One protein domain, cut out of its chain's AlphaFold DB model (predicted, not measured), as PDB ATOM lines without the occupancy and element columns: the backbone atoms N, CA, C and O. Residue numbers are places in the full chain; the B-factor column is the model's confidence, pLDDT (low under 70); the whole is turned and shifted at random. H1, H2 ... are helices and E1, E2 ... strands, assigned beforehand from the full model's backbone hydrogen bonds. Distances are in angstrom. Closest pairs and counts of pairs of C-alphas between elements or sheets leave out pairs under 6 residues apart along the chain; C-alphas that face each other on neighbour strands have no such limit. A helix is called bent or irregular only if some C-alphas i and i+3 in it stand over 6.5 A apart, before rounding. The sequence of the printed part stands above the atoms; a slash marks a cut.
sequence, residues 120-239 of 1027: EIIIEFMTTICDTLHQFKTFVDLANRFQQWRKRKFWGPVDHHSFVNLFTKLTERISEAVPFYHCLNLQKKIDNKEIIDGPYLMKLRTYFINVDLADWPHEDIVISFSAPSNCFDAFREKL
ATOM      1  N   GLU A 120     439.194 222.189 432.656       81.62
ATOM      2  CA  GLU A 120     438.222 221.809 431.620       81.62
ATOM      3  C   GLU A 120     438.304 222.725 430.388       81.62
ATOM      4  O   GLU A 120     438.202 222.250 429.256       81.62
ATOM      5  N   ILE A 121     438.548 224.025 430.600       82.75
ATOM      6  CA  ILE A 121     438.752 225.014 429.528       82.75
ATOM      7  C   ILE A 121     440.114 224.793 428.854       82.75
ATOM      8  O   ILE A 121     440.243 224.994 427.648       82.75
ATOM      9  N   ILE A 122     441.129 224.336 429.599       86.50
ATOM     10  CA  ILE A 122     442.408 223.923 429.003       86.50
ATOM     11  C   ILE A 122     442.236 222.636 428.189       86.50
ATOM     12  O   ILE A 122     442.733 222.593 427.071       86.50
ATOM     13  N   ILE A 123     441.492 221.630 428.667       86.88
ATOM     14  CA  ILE A 123     441.166 220.426 427.875       86.88
ATOM     15  C   ILE A 123     440.485 220.826 426.558       86.88
ATOM     16  O   ILE A 123     440.914 220.392 425.493       86.88
ATOM     17  N   GLU A 124     439.469 221.693 426.612       85.81
ATOM     18  CA  GLU A 124     438.770 222.205 425.423       85.81
ATOM     19  C   GLU A 124     439.700 222.966 424.464       85.81
ATOM     20  O   GLU A 124     439.632 222.778 423.254       85.81
ATOM     21  N   PHE A 125     440.615 223.786 424.982       89.50
ATOM     22  CA  PHE A 125     441.643 224.411 424.156       89.50
ATOM     23  C   PHE A 125     442.555 223.365 423.494       89.50
ATOM     24  O   PHE A 125     442.774 223.429 422.282       89.50
ATOM     25  N   MET A 126     443.040 222.378 424.254       88.88
ATOM     26  CA  MET A 126     443.945 221.343 423.753       88.88
ATOM     27  C   MET A 126     443.296 220.481 422.660       88.88
ATOM     28  O   MET A 126     443.964 220.195 421.668       88.88
ATOM     29  N   THR A 127     442.000 220.147 422.746       88.06
ATOM     30  CA  THR A 127     441.313 219.431 421.649       88.06
ATOM     31  C   THR A 127     441.167 220.274 420.375       88.06
ATOM     32  O   THR A 127     441.113 219.707 419.283       88.06
ATOM     33  N   THR A 128     441.187 221.613 420.460       87.94
ATOM     34  CA  THR A 128     441.229 222.487 419.263       87.94
ATOM     35  C   THR A 128     442.619 222.671 418.650       87.94
ATOM     36  O   THR A 128     442.715 223.176 417.534       87.94
ATOM     37  N   ILE A 129     443.695 222.270 419.340       88.56
ATOM     38  CA  ILE A 129     445.075 222.366 418.827       88.56
ATOM     39  C   ILE A 129     445.804 221.018 418.726       88.56
ATOM     40  O   ILE A 129     446.980 221.013 418.351       88.56
ATOM     41  N   CYS A 130     445.139 219.890 419.013       86.19
ATOM     42  CA  CYS A 130     445.750 218.553 419.023       86.19
ATOM     43  C   CYS A 130     446.455 218.221 417.697       86.19
ATOM     44  O   CYS A 130     447.537 217.635 417.674       86.19
ATOM     45  N   ASP A 131     445.905 218.703 416.584       81.62
ATOM     46  CA  ASP A 131     446.478 218.494 415.262       81.62
ATOM     47  C   ASP A 131     447.842 219.181 415.057       81.62
ATOM     48  O   ASP A 131     448.643 218.733 414.235       81.62
ATOM     49  N   THR A 132     448.128 220.207 415.865       84.25
ATOM     50  CA  THR A 132     449.279 221.122 415.780       84.25
ATOM     51  C   THR A 132     450.229 221.069 416.987       84.25
ATOM     52  O   THR A 132     451.098 221.928 417.102       84.25
ATOM     53  N   LEU A 133     450.112 220.084 417.891       82.06
ATOM     54  CA  LEU A 133     450.893 220.030 419.149       82.06
ATOM     55  C   LEU A 133     452.410 220.183 418.952       82.06
ATOM     56  O   LEU A 133     453.060 220.898 419.710       82.06
ATOM     57  N   HIS A 134     452.957 219.590 417.887       76.25
ATOM     58  CA  HIS A 134     454.374 219.662 417.510       76.25
ATOM     59  C   HIS A 134     454.900 221.091 417.236       76.25
ATOM     60  O   HIS A 134     456.110 221.290 417.124       76.25
ATOM     61  N   GLN A 135     454.014 222.083 417.090       81.44
ATOM     62  CA  GLN A 135     454.365 223.481 416.810       81.44
ATOM     63  C   GLN A 135     454.659 224.286 418.085       81.44
ATOM     64  O   GLN A 135     455.305 225.330 418.007       81.44
ATOM     65  N   PHE A 136     454.219 223.810 419.254       84.12
ATOM     66  CA  PHE A 136     454.386 224.498 420.536       84.12
ATOM     67  C   PHE A 136     455.643 223.991 421.244       84.12
ATOM     68  O   PHE A 136     455.717 222.819 421.609       84.12
ATOM     69  N   LYS A 137     456.635 224.870 421.434       79.44
ATOM     70  CA  LYS A 137     457.926 224.511 422.051       79.44
ATOM     71  C   LYS A 137     458.103 225.074 423.457       79.44
ATOM     72  O   LYS A 137     458.808 224.474 424.260       79.44
ATOM     73  N   THR A 138     457.430 226.177 423.778       82.94
ATOM     74  CA  THR A 138     457.453 226.797 425.108       82.94
ATOM     75  C   THR A 138     456.052 226.875 425.723       82.94
ATOM     76  O   THR A 138     455.034 226.923 425.025       82.94
ATOM     77  N   PHE A 139     455.982 226.982 427.054       83.69
ATOM     78  CA  PHE A 139     454.738 227.369 427.732       83.69
ATOM     79  C   PHE A 139     454.239 228.759 427.308       83.69
ATOM     80  O   PHE A 139     453.043 229.023 427.409       83.69
ATOM     81  N   VAL A 140     455.125 229.638 426.824       82.56
ATOM     82  CA  VAL A 140     454.786 230.991 426.361       82.56
ATOM     83  C   VAL A 140     454.021 230.935 425.035       82.56
ATOM     84  O   VAL A 140     452.992 231.598 424.907       82.56
ATOM     85  N   ASP A 141     454.433 230.093 424.083       83.56
ATOM     86  CA  ASP A 141     453.694 229.853 422.829       83.56
ATOM     87  C   ASP A 141     452.278 229.345 423.123       83.56
ATOM     88  O   ASP A 141     451.284 229.847 422.588       83.56
ATOM     89  N   LEU A 142     452.193 228.361 424.023       85.94
ATOM     90  CA  LEU A 142     450.948 227.711 424.402       85.94
ATOM     91  C   LEU A 142     450.008 228.674 425.148       85.94
ATOM     92  O   LEU A 142     448.823 228.740 424.825       85.94
ATOM     93  N   ALA A 143     450.537 229.481 426.076       84.00
ATOM     94  CA  ALA A 143     449.786 230.515 426.787       84.00
ATOM     95  C   ALA A 143     449.301 231.630 425.844       84.00
ATOM     96  O   ALA A 143     448.139 232.031 425.913       84.00
ATOM     97  N   ASN A 144     450.143 232.095 424.913       84.56
ATOM     98  CA  ASN A 144     449.758 233.081 423.898       84.56
ATOM     99  C   ASN A 144     448.639 232.551 422.989       84.56
ATOM    100  O   ASN A 144     447.680 233.269 422.692       84.56
ATOM    101  N   ARG A 145     448.715 231.282 422.569       85.81
ATOM    102  CA  ARG A 145     447.670 230.660 421.746       85.81
ATOM    103  C   ARG A 145     446.383 230.411 422.536       85.81
ATOM    104  O   ARG A 145     445.304 230.671 422.004       85.81
ATOM    105  N   PHE A 146     446.486 230.030 423.810       86.44
ATOM    106  CA  PHE A 146     445.352 229.960 424.732       86.44
ATOM    107  C   PHE A 146     444.682 231.331 424.911       86.44
ATOM    108  O   PHE A 146     443.458 231.420 424.845       86.44
ATOM    109  N   GLN A 147     445.449 232.422 425.039       81.81
ATOM    110  CA  GLN A 147     444.902 233.784 425.068       81.81
ATOM    111  C   GLN A 147     444.168 234.147 423.764       81.81
ATOM    112  O   GLN A 147     443.061 234.682 423.821       81.81
ATOM    113  N   GLN A 148     444.747 233.850 422.591       83.81
ATOM    114  CA  GLN A 148     444.099 234.090 421.290       83.81
ATOM    115  C   GLN A 148     442.775 233.325 421.147       83.81
ATOM    116  O   GLN A 148     441.792 233.884 420.664       83.81
ATOM    117  N   TRP A 149     442.750 232.063 421.579       86.75
ATOM    118  CA  TRP A 149     441.559 231.216 421.574       86.75
ATOM    119  C   TRP A 149     440.504 231.729 422.567       86.75
ATOM    120  O   TRP A 149     439.358 231.971 422.185       86.75
ATOM    121  N   ARG A 150     440.908 232.004 423.817       83.12
ATOM    122  CA  ARG A 150     440.025 232.465 424.902       83.12
ATOM    123  C   ARG A 150     439.321 233.773 424.552       83.12
ATOM    124  O   ARG A 150     438.131 233.870 424.827       83.12
ATOM    125  N   LYS A 151     439.987 234.711 423.865       80.19
ATOM    126  CA  LYS A 151     439.394 235.985 423.398       80.19
ATOM    127  C   LYS A 151     438.116 235.834 422.558       80.19
ATOM    128  O   LYS A 151     437.365 236.797 422.461       80.19
ATOM    129  N   ARG A 152     437.849 234.660 421.967       77.88
ATOM    130  CA  ARG A 152     436.606 234.372 421.221       77.88
ATOM    131  C   ARG A 152     435.420 233.962 422.107       77.88
ATOM    132  O   ARG A 152     434.301 233.924 421.612       77.88
ATOM    133  N   LYS A 153     435.654 233.611 423.379       76.31
ATOM    134  CA  LYS A 153     434.634 233.082 424.311       76.31
ATOM    135  C   LYS A 153     434.564 233.828 425.650       76.31
ATOM    136  O   LYS A 153     433.496 233.882 426.255       76.31
ATOM    137  N   PHE A 154     435.682 234.389 426.115       83.19
ATOM    138  CA  PHE A 154     435.804 235.075 427.401       83.19
ATOM    139  C   PHE A 154     436.754 236.276 427.312       83.19
ATOM    140  O   PHE A 154     437.818 236.220 426.690       83.19
ATOM    141  N   TRP A 155     436.385 237.346 428.005       84.88
ATOM    142  CA  TRP A 155     437.172 238.556 428.181       84.88
ATOM    143  C   TRP A 155     438.115 238.453 429.393       84.88
ATOM    144  O   TRP A 155     437.898 237.664 430.317       84.88
ATOM    145  N   GLY A 156     439.154 239.290 429.389       79.50
ATOM    146  CA  GLY A 156     440.086 239.494 430.499       79.50
ATOM    147  C   GLY A 156     441.486 238.916 430.253       79.50
ATOM    148  O   GLY A 156     441.670 238.071 429.369       79.50
ATOM    149  N   PRO A 157     442.489 239.346 431.035       78.19
ATOM    150  CA  PRO A 157     443.857 238.840 430.942       78.19
ATOM    151  C   PRO A 157     443.958 237.347 431.311       78.19
ATOM    152  O   PRO A 157     443.026 236.750 431.857       78.19
ATOM    153  N   VAL A 158     445.110 236.734 431.014       72.31
ATOM    154  CA  VAL A 158     445.492 235.405 431.527       72.31
ATOM    155  C   VAL A 158     446.845 235.516 432.216       72.31
ATOM    156  O   VAL A 158     447.838 235.912 431.601       72.31
ATOM    157  N   ASP A 159     446.876 235.131 433.486       70.50
ATOM    158  CA  ASP A 159     448.103 234.990 434.261       70.50
ATOM    159  C   ASP A 159     448.882 233.763 433.764       70.50
ATOM    160  O   ASP A 159     448.369 232.641 433.757       70.50
ATOM    161  N   HIS A 160     450.114 233.984 433.302       69.88
ATOM    162  CA  HIS A 160     450.956 232.927 432.743       69.88
ATOM    163  C   HIS A 160     451.415 231.934 433.822       69.88
ATOM    164  O   HIS A 160     451.558 230.747 433.533       69.88
ATOM    165  N   HIS A 161     451.591 232.385 435.068       71.06
ATOM    166  CA  HIS A 161     451.938 231.503 436.180       71.06
ATOM    167  C   HIS A 161     450.747 230.601 436.535       71.06
ATOM    168  O   HIS A 161     450.901 229.384 436.646       71.06
ATOM    169  N   SER A 162     449.535 231.168 436.595       71.69
ATOM    170  CA  SER A 162     448.305 230.380 436.748       71.69
ATOM    171  C   SER A 162     448.111 229.387 435.598       71.69
ATOM    172  O   SER A 162     447.754 228.242 435.859       71.69
ATOM    173  N   PHE A 163     448.380 229.781 434.346       81.75
ATOM    174  CA  PHE A 163     448.271 228.883 433.190       81.75
ATOM    175  C   PHE A 163     449.209 227.672 433.298       81.75
ATOM    176  O   PHE A 163     448.751 226.548 433.112       81.75
ATOM    177  N   VAL A 164     450.483 227.870 433.663       80.25
ATOM    178  CA  VAL A 164     451.424 226.754 433.880       80.25
ATOM    179  C   VAL A 164     450.927 225.831 434.996       80.25
ATOM    180  O   VAL A 164     450.850 224.625 434.783       80.25
ATOM    181  N   ASN A 165     450.494 226.377 436.137       82.19
ATOM    182  CA  ASN A 165     449.989 225.577 437.261       82.19
ATOM    183  C   ASN A 165     448.707 224.792 436.907       82.19
ATOM    184  O   ASN A 165     448.506 223.669 437.373       82.19
ATOM    185  N   LEU A 166     447.833 225.356 436.068       80.81
ATOM    186  CA  LEU A 166     446.649 224.670 435.541       80.81
ATOM    187  C   LEU A 166     447.011 223.610 434.492       80.81
ATOM    188  O   LEU A 166     446.330 222.592 434.404       80.81
ATOM    189  N   PHE A 167     448.092 223.807 433.734       85.12
ATOM    190  CA  PHE A 167     448.618 222.793 432.825       85.12
ATOM    191  C   PHE A 167     449.306 221.645 433.583       85.12
ATOM    192  O   PHE A 167     449.163 220.491 433.194       85.12
ATOM    193  N   THR A 168     449.954 221.897 434.724       84.62
ATOM    194  CA  THR A 168     450.382 220.814 435.628       84.62
ATOM    195  C   THR A 168     449.171 219.980 436.072       84.62
ATOM    196  O   THR A 168     449.188 218.760 435.924       84.62
ATOM    197  N   LYS A 169     448.062 220.625 436.466       84.56
ATOM    198  CA  LYS A 169     446.781 219.951 436.783       84.56
ATOM    199  C   LYS A 169     446.114 219.247 435.589       84.56
ATOM    200  O   LYS A 169     445.280 218.369 435.793       84.56
ATOM    201  N   LEU A 170     446.471 219.584 434.345       85.00
ATOM    202  CA  LEU A 170     446.068 218.805 433.167       85.00
ATOM    203  C   LEU A 170     446.759 217.435 433.168       85.00
ATOM    204  O   LEU A 170     446.101 216.429 432.926       85.00
ATOM    205  N   THR A 171     448.056 217.382 433.494       84.75
ATOM    206  CA  THR A 171     448.830 216.124 433.521       84.75
ATOM    207  C   THR A 171     448.395 215.150 434.620       84.75
ATOM    208  O   THR A 171     448.607 213.948 434.496       84.75
ATOM    209  N   GLU A 172     447.734 215.652 435.667       85.94
ATOM    210  CA  GLU A 172     447.089 214.843 436.713       85.94
ATOM    211  C   GLU A 172     445.799 214.157 436.220       85.94
ATOM    212  O   GLU A 172     445.353 213.182 436.822       85.94
ATOM    213  N   ARG A 173     445.190 214.660 435.135       82.94
ATOM    214  CA  ARG A 173     443.929 214.159 434.554       82.94
ATOM    215  C   ARG A 173     444.109 213.409 433.234       82.94
ATOM    216  O   ARG A 173     443.315 212.526 432.935       82.94
ATOM    217  N   ILE A 174     445.113 213.786 432.447       86.94
ATOM    218  CA  ILE A 174     445.493 213.165 431.174       86.94
ATOM    219  C   ILE A 174     446.971 212.800 431.307       86.94
ATOM    220  O   ILE A 174     447.848 213.654 431.165       86.94
ATOM    221  N   SER A 175     447.254 211.538 431.632       85.88
ATOM    222  CA  SER A 175     448.628 211.074 431.876       85.88
ATOM    223  C   SER A 175     449.469 211.064 430.592       85.88
ATOM    224  O   SER A 175     450.681 211.263 430.619       85.88
ATOM    225  N   GLU A 176     448.799 210.966 429.449       88.50
ATOM    226  CA  GLU A 176     449.328 211.095 428.099       88.50
ATOM    227  C   GLU A 176     449.883 212.508 427.829       88.50
ATOM    228  O   GLU A 176     450.766 212.669 426.992       88.50
ATOM    229  N   ALA A 177     449.456 213.537 428.577       88.00
ATOM    230  CA  ALA A 177     450.000 214.896 428.476       88.00
ATOM    231  C   ALA A 177     451.386 215.058 429.141       88.00
ATOM    232  O   ALA A 177     452.048 216.084 428.953       88.00
ATOM    233  N   VAL A 178     451.838 214.075 429.933       87.25
ATOM    234  CA  VAL A 178     453.072 214.151 430.735       87.25
ATOM    235  C   VAL A 178     454.351 214.310 429.886       87.25
ATOM    236  O   VAL A 178     455.161 215.169 430.249       87.25
ATOM    237  N   PRO A 179     454.565 213.596 428.757       85.81
ATOM    238  CA  PRO A 179     455.711 213.831 427.872       85.81
ATOM    239  C   PRO A 179     455.730 215.252 427.294       85.81
ATOM    240  O   PRO A 179     456.761 215.918 427.324       85.81
ATOM    241  N   PHE A 180     454.575 215.754 426.842       87.44
ATOM    242  CA  PHE A 180     454.444 217.105 426.289       87.44
ATOM    243  C   PHE A 180     454.744 218.182 427.344       87.44
ATOM    244  O   PHE A 180     455.561 219.069 427.102       87.44
ATOM    245  N   TYR A 181     454.191 218.050 428.557       88.62
ATOM    246  CA  TYR A 181     454.558 218.893 429.701       88.62
ATOM    247  C   TYR A 181     456.061 218.854 430.001       88.62
ATOM    248  O   TYR A 181     456.671 219.897 430.238       88.62
ATOM    249  N   HIS A 182     456.671 217.667 429.969       86.19
ATOM    250  CA  HIS A 182     458.102 217.514 430.206       86.19
ATOM    251  C   HIS A 182     458.960 218.178 429.122       86.19
ATOM    252  O   HIS A 182     459.950 218.804 429.488       86.19
ATOM    253  N   CYS A 183     458.566 218.148 427.845       83.81
ATOM    254  CA  CYS A 183     459.233 218.906 426.779       83.81
ATOM    255  C   CYS A 183     459.150 220.428 427.004       83.81
ATOM    256  O   CYS A 183     460.178 221.105 426.981       83.81
ATOM    257  N   LEU A 184     457.958 220.970 427.292       86.31
ATOM    258  CA  LEU A 184     457.782 222.412 427.543       86.31
ATOM    259  C   LEU A 184     458.528 222.880 428.804       86.31
ATOM    260  O   LEU A 184     459.070 223.987 428.844       86.31
ATOM    261  N   ASN A 185     458.575 222.038 429.841       85.88
ATOM    262  CA  ASN A 185     459.299 222.328 431.078       85.88
ATOM    263  C   ASN A 185     460.819 222.162 430.928       85.88
ATOM    264  O   ASN A 185     461.567 222.888 431.575       85.88
ATOM    265  N   LEU A 186     461.279 221.241 430.079       81.31
ATOM    266  CA  LEU A 186     462.688 221.087 429.722       81.31
ATOM    267  C   LEU A 186     463.192 222.314 428.955       81.31
ATOM    268  O   LEU A 186     464.213 222.871 429.347       81.31
ATOM    269  N   GLN A 187     462.441 222.790 427.954       81.75
ATOM    270  CA  GLN A 187     462.763 224.035 427.251       81.75
ATOM    271  C   GLN A 187     462.852 225.211 428.235       81.75
ATOM    272  O   GLN A 187     463.897 225.844 428.322       81.75
ATOM    273  N   LYS A 188     461.832 225.404 429.087       83.25
ATOM    274  CA  LYS A 188     461.849 226.440 430.133       83.25
ATOM    275  C   LYS A 188     463.077 226.339 431.056       83.25
ATOM    276  O   LYS A 188     463.653 227.361 431.414       83.25
ATOM    277  N   LYS A 189     463.486 225.128 431.460       80.44
ATOM    278  CA  LYS A 189     464.694 224.934 432.280       80.44
ATOM    279  C   LYS A 189     465.970 225.342 431.544       80.44
ATOM    280  O   LYS A 189     466.836 225.954 432.161       80.44
ATOM    281  N   ILE A 190     466.073 225.030 430.252       75.88
ATOM    282  CA  ILE A 190     467.200 225.427 429.398       75.88
ATOM    283  C   ILE A 190     467.243 226.957 429.261       75.88
ATOM    284  O   ILE A 190     468.289 227.554 429.510       75.88
ATOM    285  N   ASP A 191     466.102 227.589 428.969       74.88
ATOM    286  CA  ASP A 191     465.966 229.048 428.839       74.88
ATOM    287  C   ASP A 191     466.371 229.770 430.144       74.88
ATOM    288  O   ASP A 191     467.131 230.738 430.123       74.88
ATOM    289  N   ASN A 192     465.947 229.232 431.295       77.31
ATOM    290  CA  ASN A 192     466.288 229.727 432.634       77.31
ATOM    291  C   ASN A 192     467.738 229.432 433.088       77.31
ATOM    292  O   ASN A 192     468.121 229.869 434.176       77.31
ATOM    293  N   LYS A 193     468.525 228.647 432.334       74.00
ATOM    294  CA  LYS A 193     469.790 228.029 432.791       74.00
ATOM    295  C   LYS A 193     469.667 227.227 434.108       74.00
ATOM    296  O   LYS A 193     470.597 227.175 434.913       74.00
ATOM    297  N   GLU A 194     468.524 226.585 434.353       73.25
ATOM    298  CA  GLU A 194     468.330 225.723 435.525       73.25
ATOM    299  C   GLU A 194     469.142 224.423 435.415       73.25
ATOM    300  O   GLU A 194     469.042 223.696 434.426       73.25
ATOM    301  N   ILE A 195     469.870 224.068 436.479       69.81
ATOM    302  CA  ILE A 195     470.560 222.774 436.569       69.81
ATOM    303  C   ILE A 195     469.526 221.642 436.473       69.81
ATOM    304  O   ILE A 195     468.540 221.601 437.220       69.81
ATOM    305  N   ILE A 196     469.763 220.706 435.553       73.19
ATOM    306  CA  ILE A 196     468.930 219.517 435.369       73.19
ATOM    307  C   ILE A 196     469.590 218.340 436.081       73.19
ATOM    308  O   ILE A 196     470.698 217.930 435.743       73.19
ATOM    309  N   ASP A 197     468.910 217.806 437.092       74.81
ATOM    310  CA  ASP A 197     469.409 216.690 437.882       74.81
ATOM    311  C   ASP A 197     469.304 215.336 437.147       74.81
ATOM    312  O   ASP A 197     468.470 215.122 436.262       74.81
ATOM    313  N   GLY A 198     470.174 214.398 437.536       71.56
ATOM    314  CA  GLY A 198     470.203 213.035 436.997       71.56
ATOM    315  C   GLY A 198     468.860 212.288 437.090       71.56
ATOM    316  O   GLY A 198     468.459 211.681 436.095       71.56
ATOM    317  N   PRO A 199     468.129 212.331 438.222       79.38
ATOM    318  CA  PRO A 199     466.781 211.769 438.323       79.38
ATOM    319  C   PRO A 199     465.792 212.310 437.276       79.38
ATOM    320  O   PRO A 199     465.070 211.517 436.666       79.38
ATOM    321  N   TYR A 200     465.780 213.619 437.006       80.44
ATOM    322  CA  TYR A 200     464.930 214.221 435.973       80.44
ATOM    323  C   TYR A 200     465.332 213.757 434.566       80.44
ATOM    324  O   TYR A 200     464.463 213.384 433.780       80.44
ATOM    325  N   LEU A 201     466.634 213.680 434.267       75.00
ATOM    326  CA  LEU A 201     467.147 213.131 433.002       75.00
ATOM    327  C   LEU A 201     466.750 211.658 432.800       75.00
ATOM    328  O   LEU A 201     466.350 211.265 431.704       75.00
ATOM    329  N   MET A 202     466.791 210.842 433.857       76.56
ATOM    330  CA  MET A 202     466.312 209.456 433.797       76.56
ATOM    331  C   MET A 202     464.794 209.389 433.591       76.56
ATOM    332  O   MET A 202     464.329 208.553 432.819       76.56
ATOM    333  N   LYS A 203     464.017 210.300 434.197       80.31
ATOM    334  CA  LYS A 203     462.570 210.395 433.954       80.31
ATOM    335  C   LYS A 203     462.259 210.772 432.499       80.31
ATOM    336  O   LYS A 203     461.406 210.134 431.891       80.31
ATOM    337  N   LEU A 204     462.977 211.732 431.911       80.25
ATOM    338  CA  LEU A 204     462.823 212.115 430.498       80.25
ATOM    339  C   LEU A 204     463.050 210.927 429.548       80.25
ATOM    340  O   LEU A 204     462.249 210.705 428.637       80.25
ATOM    341  N   ARG A 205     464.066 210.097 429.823       78.56
ATOM    342  CA  ARG A 205     464.341 208.875 429.047       78.56
ATOM    343  C   ARG A 205     463.195 207.857 429.075       78.56
ATOM    344  O   ARG A 205     463.010 207.162 428.082       78.56
ATOM    345  N   THR A 206     462.384 207.795 430.140       81.94
ATOM    346  CA  THR A 206     461.184 206.923 430.166       81.94
ATOM    347  C   THR A 206     460.072 207.360 429.207       81.94
ATOM    348  O   THR A 206     459.184 206.566 428.911       81.94
ATOM    349  N   TYR A 207     460.149 208.582 428.672       78.62
ATOM    350  CA  TYR A 207     459.236 209.121 427.659       78.62
ATOM    351  C   TYR A 207     459.892 209.240 426.271       78.62
ATOM    352  O   TYR A 207     459.391 209.970 425.419       78.62
ATOM    353  N   PHE A 208     461.029 208.566 426.048       74.38
ATOM    354  CA  PHE A 208     461.843 208.652 424.824       74.38
ATOM    355  C   PHE A 208     462.332 210.073 424.474       74.38
ATOM    356  O   PHE A 208     462.729 210.332 423.338       74.38
ATOM    357  N   ILE A 209     462.346 210.991 425.449       77.50
ATOM    358  CA  ILE A 209     462.939 212.323 425.298       77.50
ATOM    359  C   ILE A 209     464.446 212.173 425.515       77.50
ATOM    360  O   ILE A 209     464.911 211.971 426.641       77.50
ATOM    361  N   ASN A 210     465.209 212.243 424.426       71.94
ATOM    362  CA  ASN A 210     466.663 212.188 424.462       71.94
ATOM    363  C   ASN A 210     467.219 213.573 424.784       71.94
ATOM    364  O   ASN A 210     466.780 214.575 424.225       71.94
ATOM    365  N   VAL A 211     468.196 213.614 425.683       66.81
ATOM    366  CA  VAL A 211     468.882 214.838 426.095       66.81
ATOM    367  C   VAL A 211     470.366 214.644 425.847       66.81
ATOM    368  O   VAL A 211     470.982 213.754 426.441       66.81
ATOM    369  N   ASP A 212     470.911 215.473 424.966       64.81
ATOM    370  CA  ASP A 212     472.318 215.474 424.609       64.81
ATOM    371  C   ASP A 212     473.061 216.358 425.611       64.81
ATOM    372  O   ASP A 212     472.774 217.548 425.769       64.81
ATOM    373  N   LEU A 213     474.001 215.747 426.325       57.25
ATOM    374  CA  LEU A 213     474.873 216.426 427.274       57.25
ATOM    375  C   LEU A 213     476.249 216.544 426.626       57.25
ATOM    376  O   LEU A 213     476.899 215.528 426.375       57.25
ATOM    377  N   ALA A 214     476.680 217.773 426.345       47.19
ATOM    378  CA  ALA A 214     478.050 218.030 425.921       47.19
ATOM    379  C   ALA A 214     479.022 217.627 427.043       47.19
ATOM    380  O   ALA A 214     478.821 217.979 428.207       47.19
ATOM    381  N   ASP A 215     480.044 216.854 426.687       37.91
ATOM    382  CA  ASP A 215     480.942 216.206 427.640       37.91
ATOM    383  C   ASP A 215     482.198 217.066 427.913       37.91
ATOM    384  O   ASP A 215     482.679 217.771 427.025       37.91
ATOM    385  N   TRP A 216     482.768 216.927 429.117       29.84
ATOM    386  CA  TRP A 216     484.018 217.561 429.601       29.84
ATOM    387  C   TRP A 216     483.968 219.073 429.982       29.84
ATOM    388  O   TRP A 216     482.979 219.753 429.722       29.84
ATOM    389  N   PRO A 217     484.925 219.570 430.811       42.56
ATOM    390  CA  PRO A 217     484.579 220.456 431.933       42.56
ATOM    391  C   PRO A 217     484.685 221.974 431.691       42.56
ATOM    392  O   PRO A 217     485.386 222.434 430.796       42.56
ATOM    393  N   HIS A 218     484.097 222.708 432.651       35.66
ATOM    394  CA  HIS A 218     484.001 224.171 432.831       35.66
ATOM    395  C   HIS A 218     482.757 224.861 432.227       35.66
ATOM    396  O   HIS A 218     482.777 225.391 431.126       35.66
ATOM    397  N   GLU A 219     481.705 224.926 433.054       44.91
ATOM    398  CA  GLU A 219     480.807 226.089 433.235       44.91
ATOM    399  C   GLU A 219     480.128 226.744 432.008       44.91
ATOM    400  O   GLU A 219     480.013 227.963 431.940       44.91
ATOM    401  N   ASP A 220     479.548 225.945 431.110       42.09
ATOM    402  CA  ASP A 220     478.185 226.190 430.586       42.09
ATOM    403  C   ASP A 220     477.708 224.914 429.857       42.09
ATOM    404  O   ASP A 220     478.091 224.651 428.717       42.09
ATOM    405  N   ILE A 221     476.899 224.069 430.516       48.66
ATOM    406  CA  ILE A 221     476.384 222.842 429.880       48.66
ATOM    407  C   ILE A 221     475.303 223.239 428.872       48.66
ATOM    408  O   ILE A 221     474.170 223.538 429.248       48.66
ATOM    409  N   VAL A 222     475.643 223.218 427.584       46.81
ATOM    410  CA  VAL A 222     474.664 223.369 426.502       46.81
ATOM    411  C   VAL A 222     473.856 222.077 426.408       46.81
ATOM    412  O   VAL A 222     474.307 221.084 425.842       46.81
ATOM    413  N   ILE A 223     472.667 222.096 427.005       58.25
ATOM    414  CA  ILE A 223     471.711 220.991 426.970       58.25
ATOM    415  C   ILE A 223     470.812 221.172 425.743       58.25
ATOM    416  O   ILE A 223     469.978 222.078 425.715       58.25
ATOM    417  N   SER A 224     470.946 220.296 424.747       58.75
ATOM    418  CA  SER A 224     469.954 220.142 423.675       58.75
ATOM    419  C   SER A 224     469.117 218.887 423.901       58.75
ATOM    420  O   SER A 224     469.544 217.952 424.578       58.75
ATOM    421  N   PHE A 225     467.905 218.850 423.349       67.88
ATOM    422  CA  PHE A 225     467.057 217.666 423.428       67.88
ATOM    423  C   PHE A 225     466.357 217.372 422.107       67.88
ATOM    424  O   PHE A 225     466.035 218.274 421.330       67.88
ATOM    425  N   SER A 226     466.100 216.089 421.878       62.25
ATOM    426  CA  SER A 226     465.317 215.584 420.759       62.25
ATOM    427  C   SER A 226     464.191 214.696 421.281       62.25
ATOM    428  O   SER A 226     464.372 213.866 422.173       62.25
ATOM    429  N   ALA A 227     462.999 214.889 420.724       63.38
ATOM    430  CA  ALA A 227     461.841 214.046 420.970       63.38
ATOM    431  C   ALA A 227     461.391 213.475 419.611       63.38
ATOM    432  O   ALA A 227     461.301 214.244 418.647       63.38
ATOM    433  N   PRO A 228     461.176 212.153 419.483       63.03
ATOM    434  CA  PRO A 228     460.815 211.538 418.208       63.03
ATOM    435  C   PRO A 228     459.425 212.001 417.753       63.03
ATOM    436  O   PRO A 228     458.599 212.396 418.572       63.03
ATOM    437  N   SER A 229     459.143 211.954 416.450       58.12
ATOM    438  CA  SER A 229     457.917 212.540 415.872       58.12
ATOM    439  C   SER A 229     456.612 211.996 416.463       58.12
ATOM    440  O   SER A 229     455.614 212.706 416.454       58.12
ATOM    441  N   ASN A 230     456.641 210.774 417.001       66.00
ATOM    442  CA  ASN A 230     455.516 210.077 417.622       66.00
ATOM    443  C   ASN A 230     455.379 210.296 419.146       66.00
ATOM    444  O   ASN A 230     454.471 209.749 419.770       66.00
ATOM    445  N   CYS A 231     456.257 211.084 419.782       69.00
ATOM    446  CA  CYS A 231     456.278 211.255 421.246       69.00
ATOM    447  C   CYS A 231     455.005 211.886 421.847       69.00
ATOM    448  O   CYS A 231     454.821 211.849 423.065       69.00
ATOM    449  N   PHE A 232     454.134 212.459 421.010       82.75
ATOM    450  CA  PHE A 232     452.860 213.058 421.407       82.75
ATOM    451  C   PHE A 232     451.639 212.335 420.815       82.75
ATOM    452  O   PHE A 232     450.521 212.800 421.030       82.75
ATOM    453  N   ASP A 233     451.809 211.216 420.099       82.38
ATOM    454  CA  ASP A 233     450.705 210.566 419.374       82.38
ATOM    455  C   ASP A 233     449.622 210.058 420.330       82.38
ATOM    456  O   ASP A 233     448.461 210.416 420.166       82.38
ATOM    457  N   ALA A 234     449.997 209.385 421.423       84.50
ATOM    458  CA  ALA A 234     449.046 208.959 422.457       84.50
ATOM    459  C   ALA A 234     448.277 210.141 423.094       84.50
ATOM    460  O   ALA A 234     447.112 210.010 423.459       84.50
ATOM    461  N   PHE A 235     448.892 211.327 423.200       89.44
ATOM    462  CA  PHE A 235     448.205 212.534 423.679       89.44
ATOM    463  C   PHE A 235     447.251 213.102 422.621       89.44
ATOM    464  O   PHE A 235     446.158 213.564 422.947       89.44
ATOM    465  N   ARG A 236     447.653 213.051 421.347       87.31
ATOM    466  CA  ARG A 236     446.855 213.469 420.190       87.31
ATOM    467  C   ARG A 236     445.616 212.587 420.043       87.31
ATOM    468  O   ARG A 236     444.519 213.123 419.945       87.31
ATOM    469  N   GLU A 237     445.786 211.270 420.122       88.00
ATOM    470  CA  GLU A 237     444.710 210.274 420.169       88.00
ATOM    471  C   GLU A 237     443.783 210.527 421.363       88.00
ATOM    472  O   GLU A 237     442.574 210.646 421.173       88.00
ATOM    473  N   LYS A 238     444.324 210.749 422.571       87.94
ATOM    474  CA  LYS A 238     443.486 211.012 423.751       87.94
ATOM    475  C   LYS A 238     442.672 212.301 423.657       87.94
ATOM    476  O   LYS A 238     441.541 212.361 424.135       87.94
ATOM    477  N   LEU A 239     443.211 213.335 423.016       88.88
ATOM    478  CA  LEU A 239     442.475 214.568 422.729       88.88
ATOM    479  C   LEU A 239     441.432 214.390 421.612       88.88
ATOM    480  O   LEU A 239     440.431 215.102 421.624       88.88
TER     481      LEU A 239
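This is residues 120 to 239 of the 1027 residues of an uncharacterized protein of Caenorhabditis remanei (UniProt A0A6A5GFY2). Look for a cluster of crossed helices at one end, where H1, H2, H3 and H6 gather on one side of the long helix H4, with H3 and H6 packing on its first residues, H2 meeting it at residues 184 to 188 and H1 packing on H2, H3 and H6, and for a small hairpin of two strands, E1 and E2, at the other end. H4 leads from the cluster to the hairpin, near E2, while the short helix H5 packs beside E1; the loop of residues 214 to 222 makes the far tip. The 120 printed residues hold six named helices and two named strands in the order H1 H2 H3 H4 H5 E1 E2 H6, mostly helix, with one antiparallel sheet, E1 - E2. The whole is compact, with a radius of gyration of the C-alphas of 15.4 A, yet elongated, spanning 52 by 29 by 23 A.

Begin at the hairpin of E1, residues 210 to 213, and E2, residues 223 to 226: they are antiparallel at 156 degrees, with N 210 and O 226 2.9 A apart and N 212 and O 224 2.9 A apart, both within hydrogen-bond range. Next find H4, residues 175 to 191, whose closest C-alpha to E2 is that of Ile 190, 6.8 A from Ile 223. H5, residues 198 to 205, is close to H4 but not clearly touching, the closest C-alphas, His 182 and Leu 204, being 7.2 A apart. H3, residues 160 to 171, forms a helical hairpin with H4: they touch, closest at the C-alphas of Thr 171 and Ala 177, 5.3 A, at a steep tilt of 35.2 degrees, only just past shallow, opposite ways. H2, residues 139 to 150, touches H3 about perpendicular at 86 degrees, closest at the C-alphas of Ala 143 and His 160, 6.5 A. H6, residues 233 to 239, touches H1, residues 120 to 135, at a shallow tilt of 31 degrees, opposite ways, with the C-alphas of Thr 127 and Leu 239 closest at 5.1 A. In H2, H3, H5 and H6 every O i to N i+4 pair is within hydrogen-bond range; in H1 8 of 12 are, in H4 11 of 13.

Find C-alpha 120 at (438.222, 221.809, 431.620), where H1 begins; it runs 22.0 A, with a kink of 77 degrees near residue 129, and is irregular, C-alphas 131 and 134 being 8.3 A apart. H2 is 15.8 A long and H3 17.0 A. H4 starts at C-alpha 175, (448.628, 211.074, 431.876), and runs 25.2 A; it is only just irregular, with C-alphas 176 and 179 6.9 A apart. H6 ends at C-alpha 239, (442.475, 214.568, 422.729).

The two C-alphas farthest apart are those of Lys 153 and Pro 217, 52.1 A. The printed part has no cut and no long link. Mean pLDDT of the printed part is 77.0; residues 160, 195 and 211 to 231 are under 70.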